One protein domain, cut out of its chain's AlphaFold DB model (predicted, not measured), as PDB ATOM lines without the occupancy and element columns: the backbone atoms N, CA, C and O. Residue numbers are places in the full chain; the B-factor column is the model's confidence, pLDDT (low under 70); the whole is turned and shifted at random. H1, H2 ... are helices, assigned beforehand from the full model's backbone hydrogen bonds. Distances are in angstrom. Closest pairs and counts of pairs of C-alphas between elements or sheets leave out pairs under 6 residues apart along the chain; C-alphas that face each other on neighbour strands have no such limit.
ATOM      1  N   GLU A  44     114.782 101.231  59.086       91.62
ATOM      2  CA  GLU A  44     115.723 102.295  59.399       91.62
ATOM      3  C   GLU A  44     115.250 103.634  58.828       91.62
ATOM      4  O   GLU A  44     115.221 104.626  59.555       91.62
ATOM      5  N   ASP A  45     114.785 103.661  57.574       92.31
ATOM      6  CA  ASP A  45     114.254 104.884  56.958       92.31
ATOM      7  C   ASP A  45     113.017 105.406  57.692       92.31
ATOM      8  O   ASP A  45     112.865 106.614  57.880       92.31
ATOM      9  N   GLN A  46     112.131 104.504  58.122       93.06
ATOM     10  CA  GLN A  46     110.927 104.872  58.856       93.06
ATOM     11  C   GLN A  46     111.261 105.440  60.240       93.06
ATOM     12  O   GLN A  46     110.655 106.431  60.644       93.06
ATOM     13  N   GLU A  47     112.247 104.873  60.943       94.25
ATOM     14  CA  GLU A  47     112.751 105.457  62.190       94.25
ATOM     15  C   GLU A  47     113.336 106.852  61.947       94.25
ATOM     16  O   GLU A  47     112.981 107.793  62.655       94.25
ATOM     17  N   ILE A  48     114.197 107.018  60.935       94.12
ATOM     18  CA  ILE A  48     114.789 108.321  60.581       94.12
ATOM     19  C   ILE A  48     113.688 109.347  60.296       94.12
ATOM     20  O   ILE A  48     113.735 110.475  60.795       94.12
ATOM     21  N   LEU A  49     112.671 108.947  59.534       93.81
ATOM     22  CA  LEU A  49     111.501 109.766  59.249       93.81
ATOM     23  C   LEU A  49     110.735 110.127  60.527       93.81
ATOM     24  O   LEU A  49     110.316 111.276  60.664       93.81
ATOM     25  N   ALA A  50     110.581 109.193  61.468       94.81
ATOM     26  CA  ALA A  50     109.899 109.448  62.731       94.81
ATOM     27  C   ALA A  50     110.634 110.492  63.579       94.81
ATOM     28  O   ALA A  50     110.016 111.466  64.012       94.81
ATOM     29  N   TYR A  51     111.956 110.361  63.731       93.75
ATOM     30  CA  TYR A  51     112.785 111.373  64.396       93.75
ATOM     31  C   TYR A  51     112.679 112.739  63.709       93.75
ATOM     32  O   TYR A  51     112.504 113.751  64.385       93.75
ATOM     33  N   GLY A  52     112.708 112.769  62.372       91.38
ATOM     34  CA  GLY A  52     112.547 114.000  61.598       91.38
ATOM     35  C   GLY A  52     111.182 114.665  61.795       91.38
ATOM     36  O   GLY A  52     111.115 115.880  61.967       91.38
ATOM     37  N   CYS A  53     110.096 113.886  61.828       91.00
ATOM     38  CA  CYS A  53     108.742 114.406  62.057       91.00
ATOM     39  C   CYS A  53     108.544 114.924  63.482       91.00
ATOM     40  O   CYS A  53     107.818 115.896  63.677       91.00
ATOM     41  N   LEU A  54     109.203 114.292  64.453       90.00
ATOM     42  CA  LEU A  54     109.226 114.738  65.840       90.00
ATOM     43  C   LEU A  54     110.246 115.868  66.062       90.00
ATOM     44  O   LEU A  54     110.287 116.427  67.139       90.00
ATOM     45  N   GLY A  55     111.093 116.233  65.096       88.44
ATOM     46  CA  GLY A  55     112.139 117.241  65.322       88.44
ATOM     47  C   GLY A  55     113.176 116.825  66.377       88.44
ATOM     48  O   GLY A  55     113.786 117.674  67.022       88.44
ATOM     49  N   LEU A  56     113.369 115.517  66.563       89.44
ATOM     50  CA  LEU A  56     114.280 114.936  67.544       89.44
ATOM     51  C   LEU A  56     115.555 114.432  66.871       89.44
ATOM     52  O   LEU A  56     115.556 114.027  65.708       89.44
ATOM     53  N   ARG A  57     116.648 114.378  67.637       89.06
ATOM     54  CA  ARG A  57     117.881 113.710  67.214       89.06
ATOM     55  C   ARG A  57     118.110 112.444  68.032       89.06
ATOM     56  O   ARG A  57     118.063 112.481  69.263       89.06
ATOM     57  N   LYS A  58     118.387 111.323  67.356       87.94
ATOM     58  CA  LYS A  58     118.524 109.995  67.983       87.94
ATOM     59  C   LYS A  58     119.622 109.955  69.055       87.94
ATOM     60  O   LYS A  58     119.440 109.302  70.073       87.94
ATOM     61  N   ASP A  59     120.714 110.695  68.874       88.56
ATOM     62  CA  ASP A  59     121.832 110.812  69.823       88.56
ATOM     63  C   ASP A  59     121.474 111.565  71.117       88.56
ATOM     64  O   ASP A  59     122.079 111.318  72.154       88.56
ATOM     65  N   GLN A  60     120.475 112.449  71.071       87.50
ATOM     66  CA  GLN A  60     120.068 113.308  72.192       87.50
ATOM     67  C   GLN A  60     118.763 112.850  72.861       87.50
ATOM     68  O   GLN A  60     118.303 113.464  73.821       87.50
ATOM     69  N   THR A  61     118.148 111.785  72.346       88.38
ATOM     70  CA  THR A  61     116.848 111.295  72.814       88.38
ATOM     71  C   THR A  61     117.033 110.328  73.996       88.38
ATOM     72  O   THR A  61     117.866 109.424  73.894       88.38
ATOM     73  N   PRO A  62     116.279 110.473  75.102       90.31
ATOM     74  CA  PRO A  62     116.286 109.508  76.204       90.31
ATOM     75  C   PRO A  62     115.865 108.109  75.746       90.31
ATOM     76  O   PRO A  62     115.014 107.987  74.866       90.31
ATOM     77  N   ASP A  63     116.416 107.059  76.354       90.94
ATOM     78  CA  ASP A  63     116.191 105.678  75.902       90.94
ATOM     79  C   ASP A  63     114.715 105.260  75.951       90.94
ATOM     80  O   ASP A  63     114.237 104.635  75.007       90.94
ATOM     81  N   ASP A  64     113.955 105.707  76.955       90.38
ATOM     82  CA  ASP A  64     112.507 105.464  77.021       90.38
ATOM     83  C   ASP A  64     111.773 106.029  75.798       90.38
ATOM     84  O   ASP A  64     110.949 105.353  75.183       90.38
ATOM     85  N   LEU A  65     112.117 107.252  75.383       91.12
ATOM     86  CA  LEU A  65     111.516 107.885  74.210       91.12
ATOM     87  C   LEU A  65     111.998 107.227  72.910       91.12
ATOM     88  O   LEU A  65     111.201 107.069  71.986       91.12
ATOM     89  N   LYS A  66     113.257 106.769  72.838       93.50
ATOM     90  CA  LYS A  66     113.733 105.962  71.700       93.50
ATOM     91  C   LYS A  66     112.919 104.676  71.561       93.50
ATOM     92  O   LYS A  66     112.539 104.320  70.446       93.50
ATOM     93  N   ASN A  67     112.639 104.012  72.681       94.75
ATOM     94  CA  ASN A  67     111.852 102.785  72.726       94.75
ATOM     95  C   ASN A  67     110.400 103.036  72.310       94.75
ATOM     96  O   ASN A  67     109.871 102.278  71.501       94.75
ATOM     97  N   ILE A  68     109.788 104.136  72.763       95.38
ATOM     98  CA  ILE A  68     108.453 104.548  72.302       95.38
ATOM     99  C   ILE A  68     108.456 104.784  70.786       95.38
ATOM    100  O   ILE A  68     107.612 104.232  70.088       95.38
ATOM    101  N   ILE A  69     109.414 105.544  70.245       95.25
ATOM    102  CA  ILE A  69     109.493 105.836  68.800       95.25
ATOM    103  C   ILE A  69     109.682 104.555  67.980       95.25
ATOM    104  O   ILE A  69     109.014 104.369  66.960       95.25
ATOM    105  N   ALA A  70     110.554 103.649  68.429       95.56
ATOM    106  CA  ALA A  70     110.737 102.350  67.791       95.56
ATOM    107  C   ALA A  70     109.449 101.510  67.842       95.56
ATOM    108  O   ALA A  70     109.080 100.886  66.848       95.56
ATOM    109  N   GLY A  71     108.739 101.538  68.974       96.31
ATOM    110  CA  GLY A  71     107.436 100.898  69.150       96.31
ATOM    111  C   GLY A  71     106.357 101.468  68.230       96.31
ATOM    112  O   GLY A  71     105.606 100.706  67.637       96.31
ATOM    113  N   LEU A  72     106.321 102.789  68.021       96.69
ATOM    114  CA  LEU A  72     105.412 103.430  67.062       96.69
ATOM    115  C   LEU A  72     105.691 102.984  65.622       96.69
ATOM    116  O   LEU A  72     104.754 102.747  64.858       96.69
ATOM    117  N   CYS A  73     106.968 102.868  65.247       96.50
ATOM    118  CA  CYS A  73     107.358 102.398  63.917       96.50
ATOM    119  C   CYS A  73     106.948 100.938  63.695       96.50
ATOM    120  O   CYS A  73     106.387 100.618  62.644       96.50
ATOM    121  N   ASP A  74     107.192 100.077  64.687       95.81
ATOM    122  CA  ASP A  74     106.804  98.666  64.645       95.81
ATOM    123  C   ASP A  74     105.277  98.509  64.658       95.81
ATOM    124  O   ASP A  74     104.743  97.802  63.814       95.81
ATOM    125  N   GLY A  75     104.557  99.273  65.483       95.88
ATOM    126  CA  GLY A  75     103.093  99.262  65.523       95.88
ATOM    127  C   GLY A  75     102.452  99.650  64.191       95.88
ATOM    128  O   GLY A  75     101.494  99.013  63.761       95.88
ATOM    129  N   TYR A  76     103.005 100.639  63.481       96.06
ATOM    130  CA  TYR A  76     102.518 100.984  62.142       96.06
ATOM    131  C   TYR A  76     102.827  99.894  61.103       96.06
ATOM    132  O   TYR A  76     101.990  99.602  60.253       96.06
ATOM    133  N   ARG A  77     103.991  99.241  61.178       93.38
ATOM    134  CA  ARG A  77     104.310  98.100  60.300       93.38
ATOM    135  C   ARG A  77     103.385  96.920  60.556       93.38
ATOM    136  O   ARG A  77     102.870  96.333  59.609       93.38
ATOM    137  N   ASP A  78     103.153  96.611  61.825       94.12
ATOM    138  CA  ASP A  78     102.250  95.551  62.247       94.12
ATOM    139  C   ASP A  78     100.822  95.846  61.794       94.12
ATOM    140  O   ASP A  78     100.136  94.940  61.330       94.12
ATOM    141  N   LEU A  79     100.398  97.113  61.836       94.06
ATOM    142  CA  LEU A  79      99.109  97.549  61.306       94.06
ATOM    143  C   LEU A  79      98.970  97.242  59.807       94.06
ATOM    144  O   LEU A  79      97.943  96.707  59.392       94.06
ATOM    145  N   LEU A  80      99.997  97.540  59.006       90.44
ATOM    146  CA  LEU A  80      99.987  97.302  57.558       90.44
ATOM    147  C   LEU A  80      99.995  95.814  57.175       90.44
ATOM    148  O   LEU A  80      99.671  95.488  56.034       90.44
ATOM    149  N   ASN A  81     100.325  94.909  58.103       89.44
ATOM    150  CA  ASN A  81     100.227  93.464  57.879       89.44
ATOM    151  C   ASN A  81      98.775  92.947  57.929       89.44
ATOM    152  O   ASN A  81      98.519  91.803  57.554       89.44
ATOM    153  N   TYR A  82      97.818  93.761  58.388       87.81
ATOM    154  CA  TYR A  82      96.396  93.425  58.347       87.81
ATOM    155  C   TYR A  82      95.769  93.944  57.048       87.81
ATOM    156  O   TYR A  82      95.733  95.151  56.809       87.81
ATOM    157  N   ASN A  83      95.213  93.034  56.242       79.06
ATOM    158  CA  ASN A  83      94.611  93.352  54.939       79.06
ATOM    159  C   ASN A  83      93.559  94.473  55.012       79.06
ATOM    160  O   ASN A  83      93.538  95.340  54.141       79.06
ATOM    161  N   ASP A  84      92.735  94.476  56.065       79.81
ATOM    162  CA  ASP A  84      91.665  95.462  56.264       79.81
ATOM    163  C   ASP A  84      92.217  96.891  56.415       79.81
ATOM    164  O   ASP A  84      91.593  97.860  55.994       79.81
ATOM    165  N   PHE A  85      93.425  97.033  56.970       85.38
ATOM    166  CA  PHE A  85      94.066  98.324  57.215       85.38
ATOM    167  C   PHE A  85      95.019  98.746  56.096       85.38
ATOM    168  O   PHE A  85      95.152  99.941  55.830       85.38
ATOM    169  N   GLN A  86      95.644  97.788  55.404       80.00
ATOM    170  CA  GLN A  86      96.619  98.049  54.341       80.00
ATOM    171  C   GLN A  86      96.039  98.866  53.174       80.00
ATOM    172  O   GLN A  86      96.758  99.624  52.525       80.00
ATOM    173  N   GLN A  87      94.745  98.710  52.891       81.88
ATOM    174  CA  GLN A  87      94.082  99.421  51.793       81.88
ATOM    175  C   GLN A  87      93.641 100.839  52.168       81.88
ATOM    176  O   GLN A  87      93.443 101.668  51.283       81.88
ATOM    177  N   ILE A  88      93.479 101.108  53.465       87.00
ATOM    178  CA  ILE A  88      92.892 102.350  53.978       87.00
ATOM    179  C   ILE A  88      93.988 103.332  54.394       87.00
ATOM    180  O   ILE A  88      93.893 104.525  54.102       87.00
ATOM    181  N   PHE A  89      95.026 102.840  55.074       91.38
ATOM    182  CA  PHE A  89      96.055 103.684  55.670       91.38
ATOM    183  C   PHE A  89      97.343 103.704  54.853       91.38
ATOM    184  O   PHE A  89      97.779 102.706  54.276       91.38
ATOM    185  N   HIS A  90      97.975 104.873  54.829       89.56
ATOM    186  CA  HIS A  90      99.206 105.129  54.093       89.56
ATOM    187  C   HIS A  90     100.228 105.853  54.967       89.56
ATOM    188  O   HIS A  90      99.906 106.404  56.019       89.56
ATOM    189  N   ASP A  91     101.473 105.949  54.485       90.25
ATOM    190  CA  ASP A  91     102.583 106.552  55.246       90.25
ATOM    191  C   ASP A  91     102.299 107.993  55.668       90.25
ATOM    192  O   ASP A  91     102.809 108.489  56.673       90.25
ATOM    193  N   ARG A  92     101.422 108.664  54.923       90.19
ATOM    194  CA  ARG A  92     100.908 109.980  55.270       90.19
ATOM    195  C   ARG A  92     100.198 109.980  56.629       90.19
ATOM    196  O   ARG A  92     100.447 110.887  57.414       90.19
ATOM    197  N   ASP A  93      99.341 109.006  56.916       92.69
ATOM    198  CA  ASP A  93      98.607 108.927  58.187       92.69
ATOM    199  C   ASP A  93      99.575 108.790  59.366       92.69
ATOM    200  O   ASP A  93      99.457 109.514  60.356       92.69
ATOM    201  N   PHE A  94     100.611 107.966  59.197       94.75
ATOM    202  CA  PHE A  94     101.697 107.827  60.163       94.75
ATOM    203  C   PHE A  94     102.489 109.131  60.355       94.75
ATOM    204  O   PHE A  94     102.685 109.573  61.487       94.75
ATOM    205  N   ILE A  95     102.890 109.800  59.267       93.00
ATOM    206  CA  ILE A  95     103.609 111.087  59.311       93.00
ATOM    207  C   ILE A  95     102.802 112.152  60.062       93.00
ATOM    208  O   ILE A  95     103.354 112.872  60.895       93.00
ATOM    209  N   TYR A  96     101.507 112.286  59.769       91.06
ATOM    210  CA  TYR A  96     100.680 113.300  60.421       91.06
ATOM    211  C   TYR A  96     100.369 112.946  61.875       91.06
ATOM    212  O   TYR A  96     100.347 113.853  62.701       91.06
ATOM    213  N   MET A  97     100.237 111.663  62.219       93.31
ATOM    214  CA  MET A  97     100.158 111.225  63.617       93.31
ATOM    215  C   MET A  97     101.408 111.641  64.404       93.31
ATOM    216  O   MET A  97     101.288 112.256  65.463       93.31
ATOM    217  N   LEU A  98     102.604 111.415  63.854       93.25
ATOM    218  CA  LEU A  98     103.860 111.845  64.477       93.25
ATOM    219  C   LEU A  98     103.948 113.369  64.627       93.25
ATOM    220  O   LEU A  98     104.409 113.866  65.651       93.25
ATOM    221  N   ARG A  99     103.479 114.124  63.628       88.88
ATOM    222  CA  ARG A  99     103.417 115.590  63.720       88.88
ATOM    223  C   ARG A  99     102.442 116.040  64.806       88.88
ATOM    224  O   ARG A  99     102.804 116.896  65.604       88.88
ATOM    225  N   GLU A 100     101.252 115.449  64.897       86.12
ATOM    226  CA  GLU A 100     100.308 115.755  65.985       86.12
ATOM    227  C   GLU A 100     100.931 115.499  67.366       86.12
ATOM    228  O   GLU A 100     100.748 116.303  68.281       86.12
ATOM    229  N   LEU A 101     101.728 114.434  67.511       88.56
ATOM    230  CA  LEU A 101     102.477 114.160  68.742       88.56
ATOM    231  C   LEU A 101     103.557 115.207  69.041       88.56
ATOM    232  O   LEU A 101     103.761 115.544  70.205       88.56
ATOM    233  N   ALA A 102     104.232 115.733  68.018       85.12
ATOM    234  CA  ALA A 102     105.266 116.755  68.183       85.12
ATOM    235  C   ALA A 102     104.698 118.107  68.646       85.12
ATOM    236  O   ALA A 102     105.361 118.847  69.369       85.12
ATOM    237  N   PHE A 103     103.482 118.448  68.210       72.31
ATOM    238  CA  PHE A 103     102.922 119.790  68.380       72.31
ATOM    239  C   PHE A 103     101.980 119.960  69.565       72.31
ATOM    240  O   PHE A 103     101.641 121.103  69.875       72.31
ATOM    241  N   LYS A 104     101.542 118.884  70.227       65.25
ATOM    242  CA  LYS A 104     100.763 119.022  71.462       65.25
ATOM    243  C   LYS A 104     101.691 119.450  72.599       65.25
ATOM    244  O   LYS A 104     102.495 118.632  73.045       65.25
ATOM    245  N   PRO A 105     101.597 120.703  73.089       50.50
ATOM    246  CA  PRO A 105     102.393 121.128  74.227       50.50
ATOM    247  C   PRO A 105     101.972 120.283  75.426       50.50
ATOM    248  O   PRO A 105     100.776 120.141  75.699       50.50
ATOM    249  N   SER A 106     102.937 119.725  76.153       45.41
ATOM    250  CA  SER A 106     102.643 119.206  77.483       45.41
ATOM    251  C   SER A 106     102.111 120.373  78.317       45.41
ATOM    252  O   SER A 106     102.785 121.389  78.464       45.41
ATOM    253  N   PHE A 107     100.897 120.255  78.860       43.81
ATOM    254  CA  PHE A 107     100.286 121.266  79.738       43.81
ATOM    255  C   PHE A 107     101.046 121.454  81.069       43.81
ATOM    256  O   PHE A 107     100.651 122.261  81.910       43.81
ATOM    257  N   THR A 108     102.141 120.721  81.283       43.00
ATOM    258  CA  THR A 108     102.985 120.816  82.472       43.00
ATOM    259  C   THR A 108     103.862 122.061  82.392       43.00
ATOM    260  O   THR A 108     104.837 122.129  81.647       43.00
ATOM    261  N   SER A 109     103.446 123.067  83.147       43.78
ATOM    262  CA  SER A 109     103.941 124.435  83.130       43.78
ATOM    263  C   SER A 109     105.279 124.561  83.865       43.78
ATOM    264  O   SER A 109     105.295 124.598  85.090       43.78
ATOM    265  N   THR A 110     106.377 124.694  83.121       45.22
ATOM    266  CA  THR A 110     107.592 125.435  83.512       45.22
ATOM    267  C   THR A 110     108.345 125.829  82.235       45.22
ATOM    268  O   THR A 110     108.619 124.990  81.378       45.22
ATOM    269  N   ASP A 111     108.698 127.112  82.099       44.94
ATOM    270  CA  ASP A 111     109.355 127.703  80.911       44.94
ATOM    271  C   ASP A 111     110.693 127.036  80.507       44.94
ATOM    272  O   ASP A 111     111.242 127.318  79.443       44.94
ATOM    273  N   SER A 112     111.226 126.123  81.323       48.97
ATOM    274  CA  SER A 112     112.454 125.365  81.056       48.97
ATOM    275  C   SER A 112     112.268 124.095  80.210       48.97
ATOM    276  O   SER A 112     113.261 123.580  79.697       48.97
ATOM    277  N   ASP A 113     111.041 123.582  80.047       49.84
ATOM    278  CA  ASP A 113     110.757 122.327  79.318       49.84
ATOM    279  C   ASP A 113     110.048 122.534  77.964       49.84
ATOM    280  O   ASP A 113     109.696 121.565  77.294       49.84
ATOM    281  N   LEU A 114     109.924 123.785  77.500       47.03
ATOM    282  CA  LEU A 114     109.252 124.166  76.244       47.03
ATOM    283  C   LEU A 114     109.793 123.479  74.971       47.03
ATOM    284  O   LEU A 114     109.142 123.530  73.932       47.03
ATOM    285  N   ASN A 115     110.950 122.815  75.048       52.03
ATOM    286  CA  ASN A 115     111.589 122.120  73.926       52.03
ATOM    287  C   ASN A 115     111.657 120.592  74.080       52.03
ATOM    288  O   ASN A 115     112.282 119.933  73.247       52.03
ATOM    289  N   LYS A 116     111.067 120.004  75.129       64.25
ATOM    290  CA  LYS A 116     111.042 118.543  75.286       64.25
ATOM    291  C   LYS A 116     109.711 117.982  74.819       64.25
ATOM    292  O   LYS A 116     108.660 118.270  75.379       64.25
ATOM    293  N   ILE A 117     109.780 117.125  73.809       73.38
ATOM    294  CA  ILE A 117     108.628 116.347  73.366       73.38
ATOM    295  C   ILE A 117     108.392 115.229  74.366       73.38
ATOM    296  O   ILE A 117     109.291 114.440  74.657       73.38
ATOM    297  N   TYR A 118     107.163 115.168  74.867       80.88
ATOM    298  CA  TYR A 118     106.721 114.124  75.771       80.88
ATOM    299  C   TYR A 118     105.503 113.426  75.171       80.88
ATOM    300  O   TYR A 118     104.413 113.994  75.072       80.88
ATOM    301  N   ILE A 119     105.703 112.184  74.735       89.12
ATOM    302  CA  ILE A 119     104.624 111.343  74.222       89.12
ATOM    303  C   ILE A 119     103.975 110.683  75.435       89.12
ATOM    304  O   ILE A 119     104.626 109.927  76.146       89.12
ATOM    305  N   THR A 120     102.702 110.987  75.686       89.69
ATOM    306  CA  THR A 120     101.897 110.319  76.716       89.69
ATOM    307  C   THR A 120     100.927 109.329  76.066       89.69
ATOM    308  O   THR A 120     100.548 109.529  74.905       89.69
ATOM    309  N   PRO A 121     100.458 108.301  76.797       91.62
ATOM    310  CA  PRO A 121      99.439 107.379  76.299       91.62
ATOM    311  C   PRO A 121      98.189 108.081  75.750       91.62
ATOM    312  O   PRO A 121      97.722 107.768  74.657       91.62
ATOM    313  N   MET A 122      97.682 109.099  76.454       89.50
ATOM    314  CA  MET A 122      96.495 109.836  76.011       89.50
ATOM    315  C   MET A 122      96.765 110.681  74.759       89.50
ATOM    316  O   MET A 122      95.927 110.743  73.856       89.50
ATOM    317  N   ASN A 123      97.953 111.289  74.654       88.94
ATOM    318  CA  ASN A 123      98.344 112.023  73.449       88.94
ATOM    319  C   ASN A 123      98.426 111.091  72.238       88.94
ATOM    320  O   ASN A 123      97.983 111.487  71.161       88.94
ATOM    321  N   LEU A 124      98.918 109.861  72.422       93.56
ATOM    322  CA  LEU A 124      98.932 108.846  71.370       93.56
ATOM    323  C   LEU A 124      97.522 108.463  70.933       93.56
ATOM    324  O   LEU A 124      97.245 108.531  69.740       93.56
ATOM    325  N   VAL A 125      96.618 108.135  71.863       92.62
ATOM    326  CA  VAL A 125      95.212 107.836  71.519       92.62
ATOM    327  C   VAL A 125      94.615 108.980  70.707       92.62
ATOM    328  O   VAL A 125      94.070 108.757  69.632       92.62
ATOM    329  N   THR A 126      94.814 110.215  71.162       89.31
ATOM    330  CA  THR A 126      94.260 111.383  70.480       89.31
ATOM    331  C   THR A 126      94.868 111.595  69.086       89.31
ATOM    332  O   THR A 126      94.167 111.958  68.148       89.31
ATOM    333  N   ALA A 127      96.176 111.373  68.928       91.06
ATOM    334  CA  ALA A 127      96.851 111.491  67.636       91.06
ATOM    335  C   ALA A 127      96.424 110.380  66.664       91.06
ATOM    336  O   ALA A 127      96.319 110.633  65.461       91.06
ATOM    337  N   LEU A 128      96.144 109.178  67.178       94.00
ATOM    338  CA  LEU A 128      95.560 108.083  66.412       94.00
ATOM    339  C   LEU A 128      94.132 108.432  65.977       94.00
ATOM    340  O   LEU A 128      93.826 108.297  64.799       94.00
ATOM    341  N   GLU A 129      93.298 108.969  66.869       91.75
ATOM    342  CA  GLU A 129      91.937 109.418  66.536       91.75
ATOM    343  C   GLU A 129      91.929 110.545  65.505       91.75
ATOM    344  O   GLU A 129      91.025 110.623  64.692       91.75
ATOM    345  N   ASP A 130      92.913 111.444  65.502       87.75
ATOM    346  CA  ASP A 130      92.937 112.539  64.527       87.75
ATOM    347  C   ASP A 130      93.359 112.052  63.121       87.75
ATOM    348  O   ASP A 130      93.023 112.701  62.117       87.75
ATOM    349  N   ASN A 131      94.077 110.918  63.032       90.44
ATOM    350  CA  ASN A 131      94.779 110.496  61.814       90.44
ATOM    351  C   ASN A 131      94.392 109.138  61.223       90.44
ATOM    352  O   ASN A 131      94.514 108.992  60.010       90.44
ATOM    353  N   PHE A 132      93.912 108.195  62.028       91.75
ATOM    354  CA  PHE A 132      93.506 106.848  61.624       91.75
ATOM    355  C   PHE A 132      91.979 106.700  61.740       91.75
ATOM    356  O   PHE A 132      91.464 105.922  62.539       91.75
ATOM    357  N   ASN A 133      91.264 107.502  60.945       86.25
ATOM    358  CA  ASN A 133      89.798 107.547  60.874       86.25
ATOM    359  C   ASN A 133      89.248 106.773  59.668       86.25
ATOM    360  O   ASN A 133      90.007 106.279  58.841       86.25
ATOM    361  N   GLY A 134      87.917 106.733  59.540       85.12
ATOM    362  CA  GLY A 134      87.233 106.064  58.427       85.12
ATOM    363  C   GLY A 134      87.040 104.564  58.645       85.12
ATOM    364  O   GLY A 134      86.778 103.840  57.694       85.12
ATOM    365  N   ILE A 135      87.177 104.119  59.896       90.12
ATOM    366  CA  ILE A 135      86.983 102.741  60.347       90.12
ATOM    367  C   ILE A 135      85.971 102.709  61.497       90.12
ATOM    368  O   ILE A 135      85.671 103.737  62.113       90.12
ATOM    369  N   THR A 136      85.445 101.528  61.801       88.94
ATOM    370  CA  THR A 136      84.502 101.323  62.905       88.94
ATOM    371  C   THR A 136      85.175 101.478  64.275       88.94
ATOM    372  O   THR A 136      86.394 101.367  64.421       88.94
ATOM    373  N   SER A 137      84.375 101.692  65.328       87.88
ATOM    374  CA  SER A 137      84.893 101.825  66.701       87.88
ATOM    375  C   SER A 137      85.677 100.587  67.160       87.88
ATOM    376  O   SER A 137      86.685 100.713  67.855       87.88
ATOM    377  N   ASP A 138      85.252  99.388  66.761       89.62
ATOM    378  CA  ASP A 138      85.919  98.149  67.165       89.62
ATOM    379  C   ASP A 138      87.235  97.927  66.410       89.62
ATOM    380  O   ASP A 138      88.231  97.508  67.009       89.62
ATOM    381  N   GLU A 139      87.287  98.300  65.131       92.06
ATOM    382  CA  GLU A 139      88.535  98.347  64.367       92.06
ATOM    383  C   GLU A 139      89.509  99.370  64.955       92.06
ATOM    384  O   GLU A 139      90.696  99.076  65.091       92.06
ATOM    385  N   PHE A 140      89.019 100.531  65.396       92.56
ATOM    386  CA  PHE A 140      89.856 101.537  66.045       92.56
ATOM    387  C   PHE A 140      90.417 101.047  67.389       92.56
ATOM    388  O   PHE A 140      91.607 101.206  67.680       92.56
ATOM    389  N   LYS A 141      89.612 100.351  68.203       91.88
ATOM    390  CA  LYS A 141      90.100  99.681  69.425       91.88
ATOM    391  C   LYS A 141      91.187  98.653  69.111       91.88
ATOM    392  O   LYS A 141      92.172  98.562  69.841       91.88
ATOM    393  N   LYS A 142      91.035  97.881  68.032       92.69
ATOM    394  CA  LYS A 142      92.063  96.933  67.576       92.69
ATOM    395  C   LYS A 142      93.337  97.664  67.142       92.69
ATOM    396  O   LYS A 142      94.421  97.275  67.569       92.69
ATOM    397  N   LEU A 143      93.206  98.738  66.367       95.19
ATOM    398  CA  LEU A 143      94.318  99.574  65.913       95.19
ATOM    399  C   LEU A 143      95.105 100.147  67.093       95.19
ATOM    400  O   LEU A 143      96.321  99.993  67.149       95.19
ATOM    401  N   THR A 144      94.423 100.746  68.072       94.81
ATOM    402  CA  THR A 144      95.092 101.295  69.263       94.81
ATOM    403  C   THR A 144      95.867 100.217  70.020       94.81
ATOM    404  O   THR A 144      97.042 100.420  70.317       94.81
ATOM    405  N   LYS A 145      95.276  99.034  70.233       93.88
ATOM    406  CA  LYS A 145      95.964  97.900  70.872       93.88
ATOM    407  C   LYS A 145      97.243  97.484  70.145       93.88
ATOM    408  O   LYS A 145      98.218  97.172  70.816       93.88
ATOM    409  N   ILE A 146      97.260  97.492  68.808       95.69
ATOM    410  CA  ILE A 146      98.461  97.156  68.021       95.69
ATOM    411  C   ILE A 146      99.609  98.117  68.358       95.69
ATOM    412  O   ILE A 146     100.712  97.670  68.664       95.69
ATOM    413  N   PHE A 147      99.343  99.427  68.371       96.62
ATOM    414  CA  PHE A 147     100.360 100.425  68.715       96.62
ATOM    415  C   PHE A 147     100.855 100.286  70.157       96.62
ATOM    416  O   PHE A 147     102.063 100.278  70.382       96.62
ATOM    417  N   PHE A 148      99.946 100.162  71.128       95.88
ATOM    418  CA  PHE A 148     100.328 100.036  72.538       95.88
ATOM    419  C   PHE A 148     101.121  98.754  72.804       95.88
ATOM    420  O   PHE A 148     102.179  98.817  73.421       95.88
ATOM    421  N   HIS A 149     100.694  97.623  72.239       95.38
ATOM    422  CA  HIS A 149     101.424  96.364  72.360       95.38
ATOM    423  C   HIS A 149     102.833  96.446  71.751       95.38
ATOM    424  O   HIS A 149     103.804  95.979  72.348       95.38
ATOM    425  N   ALA A 150     102.976  97.081  70.583       96.12
ATOM    426  CA  ALA A 150     104.278  97.269  69.949       96.12
ATOM    427  C   ALA A 150     105.222  98.150  70.787       96.12
ATOM    428  O   ALA A 150     106.428  97.899  70.808       96.12
ATOM    429  N   ILE A 151     104.688  99.152  71.495       95.44
ATOM    430  CA  ILE A 151     105.458  99.993  72.421       95.44
ATOM    431  C   ILE A 151     105.851  99.209  73.673       95.44
ATOM    432  O   ILE A 151     107.029  99.212  74.024       95.44
ATOM    433  N   GLU A 152     104.919  98.504  74.314       93.50
ATOM    434  CA  GLU A 152     105.184  97.684  75.507       93.50
ATOM    435  C   GLU A 152     106.288  96.647  75.251       93.50
ATOM    436  O   GLU A 152     107.186  96.466  76.075       93.50
ATOM    437  N   ASN A 153     106.309  96.047  74.055       93.94
ATOM    438  CA  ASN A 153     107.347  95.102  73.634       93.94
ATOM    439  C   ASN A 153     108.763  95.712  73.564       93.94
ATOM    440  O   ASN A 153     109.744  94.971  73.472       93.94
ATOM    441  N   LYS A 154     108.906  97.044  73.600       91.50
ATOM    442  CA  LYS A 154     110.206  97.738  73.676       91.50
ATOM    443  C   LYS A 154     110.678  97.997  75.106       91.50
ATOM    444  O   LYS A 154     111.794  98.480  75.280       91.50
ATOM    445  N   GLY A 155     109.860  97.686  76.111       82.75
ATOM    446  CA  GLY A 155     110.193  97.823  77.528       82.75
ATOM    447  C   GLY A 155     109.835  99.127  78.268       82.75
ATOM    448  O   GLY A 155     110.010  99.116  79.487       82.75
ATOM    449  N   PRO A 156     109.349 100.235  77.664       81.19
ATOM    450  CA  PRO A 156     108.915 101.388  78.448       81.19
ATOM    451  C   PRO A 156     107.569 101.102  79.129       81.19
ATOM    452  O   PRO A 156     106.694 100.448  78.561       81.19
ATOM    453  N   ILE A 157     107.374 101.651  80.333       85.12
ATOM    454  CA  ILE A 157     106.066 101.656  81.003       85.12
ATOM    455  C   ILE A 157     105.171 102.646  80.248       85.12
ATOM    456  O   ILE A 157     105.253 103.858  80.450       85.12
ATOM    457  N   PHE A 158     104.358 102.130  79.329       88.38
ATOM    458  CA  PHE A 158     103.506 102.923  78.445       88.38
ATOM    459  C   PHE A 158     102.143 102.248  78.275       88.38
ATOM    460  O   PHE A 158     101.802 101.731  77.216       88.38
ATOM    461  N   GLU A 159     101.377 102.216  79.359       87.81
ATOM    462  CA  GLU A 159     100.111 101.487  79.409       87.81
ATOM    463  C   GLU A 159      99.000 102.220  78.651       87.81
ATOM    464  O   GLU A 159      98.865 103.449  78.723       87.81
ATOM    465  N   GLN A 160      98.165 101.452  77.949       86.75
ATOM    466  CA  GLN A 160      96.963 101.984  77.318       86.75
ATOM    467  C   GLN A 160      96.039 102.606  78.384       86.75
ATOM    468  O   GLN A 160      95.749 101.950  79.389       86.75
ATOM    469  N   PRO A 161      95.533 103.841  78.186       86.06
ATOM    470  CA  PRO A 161      94.644 104.448  79.164       86.06
ATOM    471  C   PRO A 161      93.373 103.609  79.328       86.06
ATOM    472  O   PRO A 161      92.791 103.135  78.350       86.06
ATOM    473  N   THR A 162      92.947 103.429  80.574       80.75
ATOM    474  CA  THR A 162      91.731 102.693  80.924       80.75
ATOM    475  C   THR A 162      90.560 103.645  81.132       80.75
ATOM    476  O   THR A 162      90.725 104.776  81.592       80.75
ATOM    477  N   ASP A 163      89.363 103.173  80.789       69.25
ATOM    478  CA  ASP A 163      88.115 103.909  80.967       69.25
ATOM    479  C   ASP A 163      87.747 103.937  82.461       69.25
ATOM    480  O   ASP A 163      87.114 103.028  83.007       69.25
ATOM    481  N   ASN A 164      88.251 104.944  83.174       53.78
ATOM    482  CA  ASN A 164      88.026 105.088  84.604       53.78
ATOM    483  C   ASN A 164      86.810 105.988  84.856       53.78
ATOM    484  O   ASN A 164      86.881 107.206  84.734       53.78
ATOM    485  N   ARG A 165      85.711 105.381  85.324       43.28
ATOM    486  CA  ARG A 165      84.572 106.058  85.980       43.28
ATOM    487  C   ARG A 165      83.847 107.115  85.124       43.28
ATOM    488  O   ARG A 165      83.565 108.210  85.605       43.28
ATOM    489  N   GLY A 166      83.455 106.751  83.902       51.78
ATOM    490  CA  GLY A 166      82.443 107.492  83.131       51.78
ATOM    491  C   GLY A 166      82.980 108.548  82.163       51.78
ATOM    492  O   GLY A 166      82.187 109.314  81.618       51.78
ATOM    493  N   SER A 167      84.293 108.593  81.927       56.69
ATOM    494  CA  SER A 167      84.888 109.367  80.837       56.69
ATOM    495  C   SER A 167      85.146 108.455  79.642       56.69
ATOM    496  O   SER A 167      86.065 107.645  79.707       56.69
ATOM    497  N   ASN A 168      84.397 108.617  78.546       67.56
ATOM    498  CA  ASN A 168      84.668 107.877  77.312       67.56
ATOM    499  C   ASN A 168      86.151 108.023  76.933       67.56
ATOM    500  O   ASN A 168      86.619 109.138  76.691       67.56
ATOM    501  N   LEU A 169      86.877 106.899  76.891       80.50
ATOM    502  CA  LEU A 169      88.288 106.859  76.480       80.50
ATOM    503  C   LEU A 169      88.495 107.490  75.096       80.50
ATOM    504  O   LEU A 169      89.512 108.131  74.845       80.50
ATOM    505  N   TYR A 170      87.515 107.284  74.217       85.69
ATOM    506  CA  TYR A 170      87.503 107.806  72.862       85.69
ATOM    507  C   TYR A 170      86.596 109.029  72.759       85.69
ATOM    508  O   TYR A 170      85.492 109.050  73.317       85.69
ATOM    509  N   ARG A 171      87.053 110.046  72.029       86.69
ATOM    510  CA  ARG A 171      86.283 111.267  71.769       86.69
ATOM    511  C   ARG A 171      85.128 110.985  70.810       86.69
ATOM    512  O   ARG A 171      85.168 110.061  69.998       86.69
ATOM    513  N   ASP A 172      84.094 111.815  70.886       84.94
ATOM    514  CA  ASP A 172      83.028 111.802  69.890       84.94
ATOM    515  C   ASP A 172      83.510 112.407  68.555       84.94
ATOM    516  O   ASP A 172      84.458 113.198  68.483       84.94
ATOM    517  N   VAL A 173      82.838 112.031  67.465       82.25
ATOM    518  CA  VAL A 173      83.203 112.467  66.106       82.25
ATOM    519  C   VAL A 173      83.164 113.992  65.983       82.25
ATOM    520  O   VAL A 173      84.011 114.583  65.317       82.25
ATOM    521  N   THR A 174      82.216 114.649  66.652       82.50
ATOM    522  CA  THR A 174      82.078 116.110  66.672       82.50
ATOM    523  C   THR A 174      83.273 116.804  67.312       82.50
ATOM    524  O   THR A 174      83.755 117.787  66.744       82.50
ATOM    525  N   THR A 175      83.804 116.293  68.427       84.88
ATOM    526  CA  THR A 175      85.016 116.851  69.044       84.88
ATOM    527  C   THR A 175      86.235 116.592  68.172       84.88
ATOM    528  O   THR A 175      86.993 117.523  67.915       84.88
ATOM    529  N   ILE A 176      86.396 115.376  67.633       84.50
ATOM    530  CA  ILE A 176      87.511 115.052  66.722       84.50
ATOM    531  C   ILE A 176      87.507 115.998  65.512       84.50
ATOM    532  O   ILE A 176      88.538 116.568  65.142       84.50
ATOM    533  N   MET A 177      86.343 116.208  64.897       82.44
ATOM    534  CA  MET A 177      86.191 117.084  63.734       82.44
ATOM    535  C   MET A 177      86.421 118.550  64.096       82.44
ATOM    536  O   MET A 177      87.216 119.207  63.432       82.44
ATOM    537  N   SER A 178      85.805 119.044  65.173       80.81
ATOM    538  CA  SER A 178      86.014 120.412  65.658       80.81
ATOM    539  C   SER A 178      87.491 120.684  65.927       80.81
ATOM    540  O   SER A 178      88.064 121.607  65.348       80.81
ATOM    541  N   ASP A 179      88.140 119.847  66.736       78.44
ATOM    542  CA  ASP A 179      89.544 120.020  67.093       78.44
ATOM    543  C   ASP A 179      90.413 119.979  65.839       78.44
ATOM    544  O   ASP A 179      91.226 120.877  65.602       78.44
ATOM    545  N   SER A 180      90.243 118.954  65.005       76.25
ATOM    546  CA  SER A 180      91.089 118.771  63.825       76.25
ATOM    547  C   SER A 180      90.868 119.822  62.729       76.25
ATOM    548  O   SER A 180      91.766 120.032  61.913       76.25
ATOM    549  N   MET A 181      89.727 120.520  62.729       73.75
ATOM    550  CA  MET A 181      89.422 121.637  61.824       73.75
ATOM    551  C   MET A 181      89.764 123.014  62.415       73.75
ATOM    552  O   MET A 181      89.764 124.007  61.681       73.75
ATOM    553  N   GLN A 182      90.113 123.110  63.705       69.44
ATOM    554  CA  GLN A 182      90.602 124.347  64.322       69.44
ATOM    555  C   GLN A 182      92.010 124.702  63.808       69.44
ATOM    556  O   GLN A 182      93.036 124.494  64.455       69.44
ATOM    557  N   LEU A 183      92.051 125.335  62.634       60.53
ATOM    558  CA  LEU A 183      93.237 125.942  62.013       60.53
ATOM    559  C   LEU A 183      93.659 127.259  62.703       60.53
ATOM    560  O   LEU A 183      94.319 128.113  62.105       60.53
ATOM    561  N   THR A 184      93.206 127.511  63.930       54.91
ATOM    562  CA  THR A 184      93.452 128.763  64.660       54.91
ATOM    563  C   THR A 184      94.825 128.786  65.321       54.91
ATOM    564  O   THR A 184      95.398 129.866  65.459       54.91
ATOM    565  N   SER A 185      95.396 127.627  65.657       57.47
ATOM    566  CA  SER A 185      96.774 127.552  66.138       57.47
ATOM    567  C   SER A 185      97.759 127.706  64.972       57.47
ATOM    568  O   SER A 185      97.603 127.104  63.908       57.47
ATOM    569  N   VAL A 186      98.799 128.527  65.167       55.53
ATOM    570  CA  VAL A 186      99.875 128.754  64.178       55.53
ATOM    571  C   VAL A 186     100.491 127.422  63.720       55.53
ATOM    572  O   VAL A 186     100.818 127.269  62.546       55.53
ATOM    573  N   GLY A 187     100.545 126.433  64.621       56.09
ATOM    574  CA  GLY A 187     100.943 125.060  64.325       56.09
ATOM    575  C   GLY A 187     100.016 124.363  63.326       56.09
ATOM    576  O   GLY A 187     100.472 124.018  62.237       56.09
ATOM    577  N   ARG A 188      98.719 124.190  63.633       61.78
ATOM    578  CA  ARG A 188      97.801 123.386  62.794       61.78
ATOM    579  C   ARG A 188      97.583 123.949  61.390       61.78
ATOM    580  O   ARG A 188      97.262 123.187  60.486       61.78
ATOM    581  N   ARG A 189      97.848 125.236  61.143       58.91
ATOM    582  CA  ARG A 189      97.876 125.789  59.771       58.91
ATOM    583  C   ARG A 189      98.957 125.173  58.882       58.91
ATOM    584  O   ARG A 189      98.786 125.141  57.670       58.91
ATOM    585  N   SER A 190     100.060 124.708  59.466       61.44
ATOM    586  CA  SER A 190     101.208 124.181  58.716       61.44
ATOM    587  C   SER A 190     101.118 122.677  58.417       61.44
ATOM    588  O   SER A 190     101.789 122.197  57.503       61.44
ATOM    589  N   TYR A 191     100.281 121.927  59.146       67.31
ATOM    590  CA  TYR A 191     100.177 120.465  59.027       67.31
ATOM    591  C   TYR A 191      98.747 119.904  59.137       67.31
ATOM    592  O   TYR A 191      98.568 118.693  59.118       67.31
ATOM    593  N   GLY A 192      97.711 120.734  59.227       68.19
ATOM    594  CA  GLY A 192      96.327 120.263  59.189       68.19
ATOM    595  C   GLY A 192      95.987 119.661  57.824       68.19
ATOM    596  O   GLY A 192      96.284 120.249  56.783       68.19
TER     597      GLY A 192
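Overview. This is residues 44 to 192 of the 240 residues of the protein "Hypothetical protein" of Rotaria sp. Silwood1 (UniProt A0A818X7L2). Five helices set at crossed angles form a rough, compact ring: the longest, H2, has H6 on one side and H1 on the other, and H4 and H5 complete the round, with the join between H5 and H6 the loosest. Short H3 sits at the far end of H2, H7 and the four-residue H8 lie outside H5 and H4, and residues 107 to 112 and 163 to 168, in two long links, stick out. The printed part has 149 residues with eight named helices, in the order H1 to H8 along the chain, and no named strand; its class is all helix. The whole is compact, with a radius of gyration of the C-alphas of 15.1 A, and rounded, with spans of 40 by 35 by 34 A.

Along the chain. The longest helix, H2, has residues 63 to 80 and runs 25.9 A, from C-alpha 63 at (116.191, 105.678, 75.902) to C-alpha 80 at (99.987, 97.302, 57.558). H6, residues 137 to 152, is 22.5 A long. H1, residues 44 to 54, begins at C-alpha 44 at (115.723, 102.295, 59.399) and is 15.4 A long. H4, residues 91 to 103, measures 18.7 A, and H5, residues 121 to 131, measures 15.5 A. H7, residues 173 to 181, is 11.9 A long. The two shortest are H3, residues 83 to 86, at 5.1 A, and H8, residues 188 to 191, at 5.3 A; H8 ends at C-alpha 191 at (100.177, 120.465, 59.027).

Arrangement. H2 is the hub, touching three helices. It touches H6 with 24 pairs of C-alphas within 8 A, the closest being those of Gly 71 and Ile 151, 3.9 A apart; the two run opposite ways at a steep tilt of 41 degrees. With residues 69 to 73 alone H2 touches H1, closest at the C-alphas of Cys 73 and Glu 47, 6.4 A, at a steep tilt of 64 degrees, opposite ways. With residues 79 to 80 alone H2 only just touches H3, with 3 pairs within 8 A and only at the corner by their link; the C-alphas of Leu 80 and Gln 86 are closest, 4.7 A apart. H1 touches H4, closest at the C-alphas of Leu 54 and Ala 102, 5.0 A; they run the same way at a tilt of 38 degrees, only just steep. H4 touches H5, closest at the C-alphas of Met 97 and Ala 127, 5.2 A, opposite ways at a steep tilt of 46 degrees. H5 and H6 are close but not clearly touching, with the C-alphas of Val 125 and Thr 144 closest at 6.9 A. H7 only just touches H5, with 3 pairs within 8 A, closest at the C-alphas of Ile 176 and Asp 130, 6.4 A, and about perpendicular at 81 degrees. H8 is close to H4 but not clearly touching, the closest C-alphas being those of Tyr 191 and Tyr 96, 7.3 A. Among the pairs that stay apart are H1 and H6, and H2 and H5. In H1, H2, H4, H5, H6 and H7 every O i to N i+4 pair is within hydrogen-bond range; H3 and H8 are too short for such a pair.

Size, cuts and confidence. The two C-alphas farthest apart, those of Asn 83 and Asp 111, are 45.5 A from each other. The printed part has no cut. The links from H4 to H5, residues 104 to 120, and from H6 to H7, residues 153 to 172, are long. The mean pLDDT of the printed part is 82.5; it is under 70 at residues 104 to 116, 163 to 168 and 182 to 192.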